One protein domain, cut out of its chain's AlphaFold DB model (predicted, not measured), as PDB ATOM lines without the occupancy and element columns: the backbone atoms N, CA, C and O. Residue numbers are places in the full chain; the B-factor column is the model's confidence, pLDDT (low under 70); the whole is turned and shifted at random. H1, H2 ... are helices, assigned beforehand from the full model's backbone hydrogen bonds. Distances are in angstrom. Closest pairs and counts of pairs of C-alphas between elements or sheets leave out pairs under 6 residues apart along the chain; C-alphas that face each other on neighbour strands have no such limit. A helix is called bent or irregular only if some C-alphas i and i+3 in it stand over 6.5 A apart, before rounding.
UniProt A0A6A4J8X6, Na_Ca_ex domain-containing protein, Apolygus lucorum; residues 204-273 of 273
ATOM      1  N   VAL A 204     214.286-117.729 291.006       67.38
ATOM      2  CA  VAL A 204     214.583-117.362 292.390       67.38
ATOM      3  C   VAL A 204     215.083-118.623 293.098       67.38
ATOM      4  O   VAL A 204     214.405-119.652 293.095       67.38
ATOM      5  N   PHE A 205     216.314-118.598 293.612       59.34
ATOM      6  CA  PHE A 205     216.939-119.769 294.236       59.34
ATOM      7  C   PHE A 205     216.310-120.042 295.614       59.34
ATOM      8  O   PHE A 205     216.195-119.158 296.455       59.34
ATOM      9  N   SER A 206     215.848-121.281 295.823       56.09
ATOM     10  CA  SER A 206     214.682-121.561 296.677       56.09
ATOM     11  C   SER A 206     214.969-122.400 297.932       56.09
ATOM     12  O   SER A 206     214.225-123.333 298.235       56.09
ATOM     13  N   LYS A 207     216.015-122.068 298.699       57.94
ATOM     14  CA  LYS A 207     216.071-122.495 300.112       57.94
ATOM     15  C   LYS A 207     215.677-121.360 301.048       57.94
ATOM     16  O   LYS A 207     214.688-121.525 301.750       57.94
ATOM     17  N   GLY A 208     216.326-120.197 300.960       65.38
ATOM     18  CA  GLY A 208     215.969-119.013 301.756       65.38
ATOM     19  C   GLY A 208     214.497-118.606 301.612       65.38
ATOM     20  O   GLY A 208     213.793-118.519 302.609       65.38
ATOM     21  N   LEU A 209     213.981-118.514 300.379       72.75
ATOM     22  CA  LEU A 209     212.596-118.089 300.099       72.75
ATOM     23  C   LEU A 209     211.515-118.881 300.832       72.75
ATOM     24  O   LEU A 209     210.556-118.292 301.325       72.75
ATOM     25  N   THR A 210     211.630-120.210 300.873       77.19
ATOM     26  CA  THR A 210     210.637-121.060 301.541       77.19
ATOM     27  C   THR A 210     210.586-120.725 303.026       77.19
ATOM     28  O   THR A 210     209.503-120.562 303.587       77.19
ATOM     29  N   TYR A 211     211.751-120.552 303.653       75.25
ATOM     30  CA  TYR A 211     211.843-120.177 305.059       75.25
ATOM     31  C   TYR A 211     211.388-118.734 305.287       75.25
ATOM     32  O   TYR A 211     210.564-118.517 306.172       75.25
ATOM     33  N   SER A 212     211.801-117.765 304.468       76.31
ATOM     34  CA  SER A 212     211.330-116.375 304.570       76.31
ATOM     35  C   SER A 212     209.805-116.287 304.438       76.31
ATOM     36  O   SER A 212     209.155-115.600 305.223       76.31
ATOM     37  N   THR A 213     209.215-117.050 303.511       80.88
ATOM     38  CA  THR A 213     207.760-117.086 303.285       80.88
ATOM     39  C   THR A 213     207.023-117.721 304.461       80.88
ATOM     40  O   THR A 213     206.020-117.178 304.919       80.88
ATOM     41  N   LEU A 214     207.525-118.841 304.994       83.69
ATOM     42  CA  LEU A 214     206.964-119.475 306.193       83.69
ATOM     43  C   LEU A 214     207.047-118.558 307.415       83.69
ATOM     44  O   LEU A 214     206.098-118.482 308.192       83.69
ATOM     45  N   THR A 215     208.160-117.843 307.567       81.19
ATOM     46  CA  THR A 215     208.371-116.921 308.687       81.19
ATOM     47  C   THR A 215     207.419-115.728 308.584       81.19
ATOM     48  O   THR A 215     206.773-115.383 309.570       81.19
ATOM     49  N   LEU A 216     207.243-115.158 307.386       83.81
ATOM     50  CA  LEU A 216     206.296-114.068 307.131       83.81
ATOM     51  C   LEU A 216     204.833-114.509 307.304       83.81
ATOM     52  O   LEU A 216     204.027-113.787 307.882       83.81
ATOM     53  N   LEU A 217     204.472-115.714 306.862       87.38
ATOM     54  CA  LEU A 217     203.132-116.247 307.105       87.38
ATOM     55  C   LEU A 217     202.888-116.448 308.609       87.38
ATOM     56  O   LEU A 217     201.821-116.109 309.121       87.38
ATOM     57  N   SER A 218     203.891-116.960 309.328       86.69
ATOM     58  CA  SER A 218     203.821-117.164 310.775       86.69
ATOM     59  C   SER A 218     203.624-115.851 311.537       86.69
ATOM     60  O   SER A 218     202.784-115.808 312.439       86.69
ATOM     61  N   THR A 219     204.321-114.772 311.166       85.94
ATOM     62  CA  THR A 219     204.162-113.462 311.820       85.94
ATOM     63  C   THR A 219     202.774-112.873 311.593       85.94
ATOM     64  O   THR A 219     202.181-112.355 312.539       85.94
ATOM     65  N   VAL A 220     202.221-113.002 310.385       87.81
ATOM     66  CA  VAL A 220     200.863-112.532 310.068       87.81
ATOM     67  C   VAL A 220     199.813-113.306 310.864       87.81
ATOM     68  O   VAL A 220     198.948-112.695 311.493       87.81
ATOM     69  N   VAL A 221     199.903-114.640 310.895       88.88
ATOM     70  CA  VAL A 221     198.979-115.477 311.681       88.88
ATOM     71  C   VAL A 221     199.053-115.107 313.159       88.88
ATOM     72  O   VAL A 221     198.021-114.925 313.802       88.88
ATOM     73  N   PHE A 222     200.261-114.946 313.694       86.62
ATOM     74  CA  PHE A 222     200.461-114.563 315.085       86.62
ATOM     75  C   PHE A 222     199.867-113.187 315.407       86.62
ATOM     76  O   PHE A 222     199.180-113.044 316.419       86.62
ATOM     77  N   LEU A 223     200.064-112.196 314.531       86.44
ATOM     78  CA  LEU A 223     199.466-110.868 314.666       86.44
ATOM     79  C   LEU A 223     197.942-110.979 314.765       86.44
ATOM     80  O   LEU A 223     197.362-110.477 315.726       86.44
ATOM     81  N   VAL A 224     197.301-111.691 313.833       87.69
ATOM     82  CA  VAL A 224     195.838-111.871 313.820       87.69
ATOM     83  C   VAL A 224     195.345-112.571 315.087       87.69
ATOM     84  O   VAL A 224     194.361-112.131 315.684       87.69
ATOM     85  N   VAL A 225     196.038-113.623 315.534       88.62
ATOM     86  CA  VAL A 225     195.674-114.367 316.749       88.62
ATOM     87  C   VAL A 225     195.742-113.471 317.983       88.62
ATOM     88  O   VAL A 225     194.769-113.426 318.734       88.62
ATOM     89  N   ILE A 226     196.827-112.713 318.188       85.62
ATOM     90  CA  ILE A 226     196.908-111.803 319.343       85.62
ATOM     91  C   ILE A 226     195.849-110.703 319.236       85.62
ATOM     92  O   ILE A 226     195.213-110.393 320.241       85.62
ATOM     93  N   THR A 227     195.610-110.131 318.053       86.56
ATOM     94  CA  THR A 227     194.563-109.106 317.872       86.56
ATOM     95  C   THR A 227     193.189-109.633 318.267       86.56
ATOM     96  O   THR A 227     192.452-108.969 318.999       86.56
ATOM     97  N   HIS A 228     192.864-110.850 317.826       87.50
ATOM     98  CA  HIS A 228     191.607-111.502 318.165       87.50
ATOM     99  C   HIS A 228     191.520-111.803 319.667       87.50
ATOM    100  O   HIS A 228     190.495-111.544 320.295       87.50
ATOM    101  N   MET A 229     192.608-112.291 320.274       85.94
ATOM    102  CA  MET A 229     192.678-112.539 321.719       85.94
ATOM    103  C   MET A 229     192.568-111.256 322.552       85.94
ATOM    104  O   MET A 229     192.023-111.301 323.652       85.94
ATOM    105  N   ASN A 230     193.028-110.113 322.034       85.94
ATOM    106  CA  ASN A 230     192.900-108.812 322.696       85.94
ATOM    107  C   ASN A 230     191.543-108.129 322.426       85.94
ATOM    108  O   ASN A 230     191.369-106.950 322.736       85.94
ATOM    109  N   GLY A 231     190.580-108.846 321.832       83.62
ATOM    110  CA  GLY A 231     189.217-108.358 321.613       83.62
ATOM    111  C   GLY A 231     189.144-107.124 320.717       83.62
ATOM    112  O   GLY A 231     188.286-106.275 320.945       83.62
ATOM    113  N   TRP A 232     190.056-107.003 319.743       81.06
ATOM    114  CA  TRP A 232     190.143-105.861 318.819       81.06
ATOM    115  C   TRP A 232     190.335-104.501 319.509       81.06
ATOM    116  O   TRP A 232     190.004-103.459 318.948       81.06
ATOM    117  N   LYS A 233     190.896-104.489 320.724       81.00
ATOM    118  CA  LYS A 233     191.256-103.258 321.434       81.00
ATOM    119  C   LYS A 233     192.749-102.992 321.327       81.00
ATOM    120  O   LYS A 233     193.568-103.898 321.485       81.00
ATOM    121  N   MET A 234     193.112-101.740 321.073       76.62
ATOM    122  CA  MET A 234     194.505-101.321 320.943       76.62
ATOM    123  C   MET A 234     195.021-100.769 322.276       76.62
ATOM    124  O   MET A 234     194.996 -99.568 322.531       76.62
ATOM    125  N   ASP A 235     195.480-101.667 323.150       86.69
ATOM    126  CA  ASP A 235     196.060-101.304 324.447       86.69
ATOM    127  C   ASP A 235     197.566-101.023 324.362       86.69
ATOM    128  O   ASP A 235     198.302-101.620 323.574       86.69
ATOM    129  N   ARG A 236     198.083-100.201 325.283       85.94
ATOM    130  CA  ARG A 236     199.536 -99.962 325.411       85.94
ATOM    131  C   ARG A 236     200.328-101.257 325.637       85.94
ATOM    132  O   ARG A 236     201.444-101.389 325.144       85.94
ATOM    133  N   LYS A 237     199.750-102.216 326.371       87.31
ATOM    134  CA  LYS A 237     200.358-103.536 326.611       87.31
ATOM    135  C   LYS A 237     200.501-104.325 325.311       87.31
ATOM    136  O   LYS A 237     201.567-104.871 325.060       87.31
ATOM    137  N   TYR A 238     199.461-104.318 324.478       87.06
ATOM    138  CA  TYR A 238     199.456-104.977 323.175       87.06
ATOM    139  C   TYR A 238     200.555-104.409 322.262       87.06
ATOM    140  O   TYR A 238     201.352-105.171 321.720       87.06
ATOM    141  N   GLY A 239     200.697-103.079 322.197       87.56
ATOM    142  CA  GLY A 239     201.773-102.436 321.431       87.56
ATOM    143  C   GLY A 239     203.188-102.804 321.904       87.56
ATOM    144  O   GLY A 239     204.065-103.058 321.081       87.56
ATOM    145  N   ILE A 240     203.417-102.893 323.222       89.69
ATOM    146  CA  ILE A 240     204.716-103.324 323.774       89.69
ATOM    147  C   ILE A 240     204.996-104.790 323.422       89.69
ATOM    148  O   ILE A 240     206.104-105.108 322.990       89.69
ATOM    149  N   THR A 241     204.003-105.671 323.565       88.38
ATOM    150  CA  THR A 241     204.132-107.087 323.190       88.38
ATOM    151  C   THR A 241     204.484-107.239 321.711       88.38
ATOM    152  O   THR A 241     205.411-107.981 321.386       88.38
ATOM    153  N   LEU A 242     203.814-106.500 320.820       87.75
ATOM    154  CA  LEU A 242     204.132-106.501 319.391       87.75
ATOM    155  C   LEU A 242     205.548-105.993 319.102       87.75
ATOM    156  O   LEU A 242     206.225-106.565 318.254       87.75
ATOM    157  N   MET A 243     206.029-104.968 319.814       89.19
ATOM    158  CA  MET A 243     207.408-104.494 319.647       89.19
ATOM    159  C   MET A 243     208.455-105.499 320.100       89.19
ATOM    160  O   MET A 243     209.427-105.726 319.381       89.19
ATOM    161  N   LEU A 244     208.260-106.133 321.255       90.25
ATOM    162  CA  LEU A 244     209.167-107.185 321.716       90.25
ATOM    163  C   LEU A 244     209.201-108.351 320.724       90.25
ATOM    164  O   LEU A 244     210.273-108.863 320.404       90.25
ATOM    165  N   TRP A 245     208.037-108.726 320.196       87.50
ATOM    166  CA  TRP A 245     207.926-109.772 319.190       87.50
ATOM    167  C   TRP A 245     208.609-109.389 317.875       87.50
ATOM    168  O   TRP A 245     209.357-110.188 317.320       87.50
ATOM    169  N   TYR A 246     208.422-108.156 317.404       87.50
ATOM    170  CA  TYR A 246     209.094-107.641 316.213       87.50
ATOM    171  C   TYR A 246     210.621-107.688 316.354       87.50
ATOM    172  O   TYR A 246     211.293-108.217 315.470       87.50
ATOM    173  N   VAL A 247     211.168-107.229 317.489       89.00
ATOM    174  CA  VAL A 247     212.617-107.283 317.763       89.00
ATOM    175  C   VAL A 247     213.121-108.729 317.817       89.00
ATOM    176  O   VAL A 247     214.186-109.034 317.279       89.00
ATOM    177  N   PHE A 248     212.356-109.639 318.422       88.12
ATOM    178  CA  PHE A 248     212.695-111.061 318.430       88.12
ATOM    179  C   PHE A 248     212.743-111.643 317.008       88.12
ATOM    180  O   PHE A 248     213.728-112.287 316.645       88.12
ATOM    181  N   PHE A 249     211.728-111.371 316.182       85.12
ATOM    182  CA  PHE A 249     211.648-111.881 314.810       85.12
ATOM    183  C   PHE A 249     212.732-111.320 313.901       85.12
ATOM    184  O   PHE A 249     213.356-112.089 313.175       85.12
ATOM    185  N   ILE A 250     212.987-110.010 313.942       84.88
ATOM    186  CA  ILE A 250     214.024-109.405 313.098       84.88
ATOM    187  C   ILE A 250     215.419-109.890 313.500       84.88
ATOM    188  O   ILE A 250     216.244-110.155 312.627       84.88
ATOM    189  N   CYS A 251     215.668-110.087 314.799       86.19
ATOM    190  CA  CYS A 251     216.906-110.682 315.294       86.19
ATOM    191  C   CYS A 251     217.049-112.121 314.781       86.19
ATOM    192  O   CYS A 251     218.041-112.448 314.136       86.19
ATOM    193  N   PHE A 252     216.024-112.956 314.972       83.94
ATOM    194  CA  PHE A 252     216.034-114.344 314.515       83.94
ATOM    195  C   PHE A 252     216.228-114.465 312.994       83.94
ATOM    196  O   PHE A 252     217.072-115.241 312.544       83.94
ATOM    197  N   ALA A 253     215.512-113.657 312.205       81.00
ATOM    198  CA  ALA A 253     215.653-113.606 310.751       81.00
ATOM    199  C   ALA A 253     217.056-113.144 310.322       81.00
ATOM    200  O   ALA A 253     217.649-113.738 309.426       81.00
ATOM    201  N   SER A 254     217.623-112.142 311.001       81.31
ATOM    202  CA  SER A 254     218.978-111.656 310.711       81.31
ATOM    203  C   SER A 254     220.044-112.706 311.030       81.31
ATOM    204  O   SER A 254     220.934-112.932 310.216       81.31
ATOM    205  N   LEU A 255     219.956-113.396 312.176       82.50
ATOM    206  CA  LEU A 255     220.894-114.477 312.521       82.50
ATOM    207  C   LEU A 255     220.823-115.636 311.515       82.50
ATOM    208  O   LEU A 255     221.843-116.259 311.216       82.50
ATOM    209  N   TYR A 256     219.628-115.925 311.004       77.38
ATOM    210  CA  TYR A 256     219.422-116.957 309.998       77.38
ATOM    211  C   TYR A 256     220.104-116.606 308.667       77.38
ATOM    212  O   TYR A 256     220.855-117.418 308.126       77.38
ATOM    213  N   GLU A 257     219.898-115.385 308.176       77.25
ATOM    214  CA  GLU A 257     220.485-114.887 306.924       77.25
ATOM    215  C   GLU A 257     222.007-114.656 307.017       77.25
ATOM    216  O   GLU A 257     222.716-114.798 306.023       77.25
ATOM    217  N   LEU A 258     222.539-114.391 308.219       76.19
ATOM    218  CA  LEU A 258     223.982-114.317 308.499       76.19
ATOM    219  C   LEU A 258     224.677-115.693 308.563       76.19
ATOM    220  O   LEU A 258     225.832-115.776 308.978       76.19
ATOM    221  N   ASN A 259     223.999-116.776 308.170       73.19
ATOM    222  CA  ASN A 259     224.524-118.147 308.167       73.19
ATOM    223  C   ASN A 259     224.994-118.669 309.545       73.19
ATOM    224  O   ASN A 259     225.755-119.635 309.619       73.19
ATOM    225  N   VAL A 260     224.513-118.092 310.656       73.00
ATOM    226  CA  VAL A 260     224.916-118.499 312.021       73.00
ATOM    227  C   VAL A 260     224.502-119.942 312.332       73.00
ATOM    228  O   VAL A 260     225.217-120.667 313.021       73.00
ATOM    229  N   PHE A 261     223.357-120.379 311.804       64.06
ATOM    230  CA  PHE A 261     222.806-121.719 312.030       64.06
ATOM    231  C   PHE A 261     223.177-122.733 310.925       64.06
ATOM    232  O   PHE A 261     222.758-123.890 310.993       64.06
ATOM    233  N   GLY A 262     223.963-122.322 309.921       61.81
ATOM    234  CA  GLY A 262     224.395-123.132 308.774       61.81
ATOM    235  C   GLY A 262     224.485-122.317 307.476       61.81
ATOM    236  O   GLY A 262     223.960-121.213 307.410       61.81
ATOM    237  N   ASN A 263     225.115-122.865 306.427       62.84
ATOM    238  CA  ASN A 263     225.173-122.240 305.092       62.84
ATOM    239  C   ASN A 263     223.800-122.311 304.396       62.84
ATOM    240  O   ASN A 263     223.538-123.220 303.603       62.84
ATOM    241  N   MET A 264     222.919-121.371 304.723       62.06
ATOM    242  CA  MET A 264     221.563-121.252 304.178       62.06
ATOM    243  C   MET A 264     221.475-120.193 303.073       62.06
ATOM    244  O   MET A 264     220.673-120.353 302.150       62.06
ATOM    245  N   ASN A 265     222.334-119.171 303.128       61.53
ATOM    246  CA  ASN A 265     222.513-118.165 302.093       61.53
ATOM    247  C   ASN A 265     223.869-118.378 301.389       61.53
ATOM    248  O   ASN A 265     224.916-118.130 302.000       61.53
ATOM    249  N   PRO A 266     223.899-118.907 300.151       61.44
ATOM    250  CA  PRO A 266     225.142-119.017 299.397       61.44
ATOM    251  C   PRO A 266     225.701-117.618 299.087       61.44
ATOM    252  O   PRO A 266     224.920-116.683 298.914       61.44
ATOM    253  N   PRO A 267     227.034-117.459 298.994       60.56
ATOM    254  CA  PRO A 267     227.629-116.189 298.599       60.56
ATOM    255  C   PRO A 267     227.096-115.765 297.230       60.56
ATOM    256  O   PRO A 267     226.895-116.595 296.337       60.56
ATOM    257  N   GLU A 268     226.863-114.467 297.081       60.69
ATOM    258  CA  GLU A 268     226.460-113.877 295.811       60.69
ATOM    259  C   GLU A 268     227.519-114.178 294.741       60.69
ATOM    260  O   GLU A 268     228.721-114.223 295.021       60.69
ATOM    261  N   CYS A 269     227.072-114.448 293.510       54.91
ATOM    262  CA  CYS A 269     227.985-114.655 292.389       54.91
ATOM    263  C   CYS A 269     228.922-113.450 292.267       54.91
ATOM    264  O   CYS A 269     228.477-112.311 292.387       54.91
ATOM    265  N   SER A 270     230.201-113.704 291.975       47.88
ATOM    266  CA  SER A 270     231.181-112.651 291.715       47.88
ATOM    267  C   SER A 270     230.633-111.687 290.668       47.88
ATOM    268  O   SER A 270     230.360-112.080 289.530       47.88
ATOM    269  N   SER A 271     230.452-110.438 291.070       47.66
ATOM    270  CA  SER A 271     230.049-109.385 290.162       47.66
ATOM    271  C   SER A 271     231.267-108.928 289.361       47.66
ATOM    272  O   SER A 271     232.234-108.458 289.951       47.66
ATOM    273  N   GLU A 272     231.231-109.052 288.032       37.38
ATOM    274  CA  GLU A 272     232.219-108.444 287.122       37.38
ATOM    275  C   GLU A 272     231.932-106.940 286.922       37.38
ATOM    276  O   GLU A 272     231.791-106.475 285.790       37.38
ATOM    277  N   TYR A 273     231.780-106.185 288.016       41.00
ATOM    278  CA  TYR A 273     231.802-104.717 287.955       41.00
ATOM    279  C   TYR A 273     233.194-104.203 288.313       41.00
ATOM    280  O   TYR A 273     233.769-104.714 289.301       41.00
TER     281      TYR A 273
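AT A GLANCE: This is residues 204 to 273 of the 273 residues of the protein "Na_Ca_ex domain-containing protein" of Apolygus lucorum (UniProt A0A6A4J8X6). Two long helices of equal residue count, H1 and H2, lie side by side and run opposite ways, joined at one end by a short link and set with a narrow gap between them. At the other end, beyond H2, the last stretch is a tail with no named element, from which residues 258 to 263 and 267 to 273 stick out. The printed part has 70 residues, with H1 followed by H2 and no named strand, and its class is all helix. It is only just loose, close to extended, with a radius of gyration of the C-alphas of 16.5 A and spans of 53 by 25 by 19 A.

HOW THE PARTS SIT: H1, residues 208 to 229, and H2, residues 236 to 257, are close but not clearly touching, with 1 pair of C-alphas within 8 A. Their closest C-alphas, those of Leu 223 and Leu 242, are 7.9 A apart. The helices run opposite ways at a shallow tilt of 10 degrees, and their centres are 12.0 A apart. In both H1 and H2, every O i to N i+4 pair is within hydrogen-bond range.

IN THESE COORDINATES: H1 begins at C-alpha 208, (215.969, -119.013, 301.756), and measures 31.4 A from first to last C-alpha. A short link of 6 residues follows. H2 begins at C-alpha 236, (199.536, -99.962, 325.411), and ends at C-alpha 257, (220.485, -114.887, 306.924), a length of 31.7 A. Neither helix is bent.

THE WHOLE: The two C-alphas farthest apart, those of Gly 231 and Glu 272, are 55.1 A apart. Without the stretches that stand free, 57 residues span 43 by 18 by 12 A. The printed part has no cut and ends at Tyr 273, the chain's last residue. The mean pLDDT of the printed part is 77.1, and residues 204 to 208 and 261 to 273 are under 70.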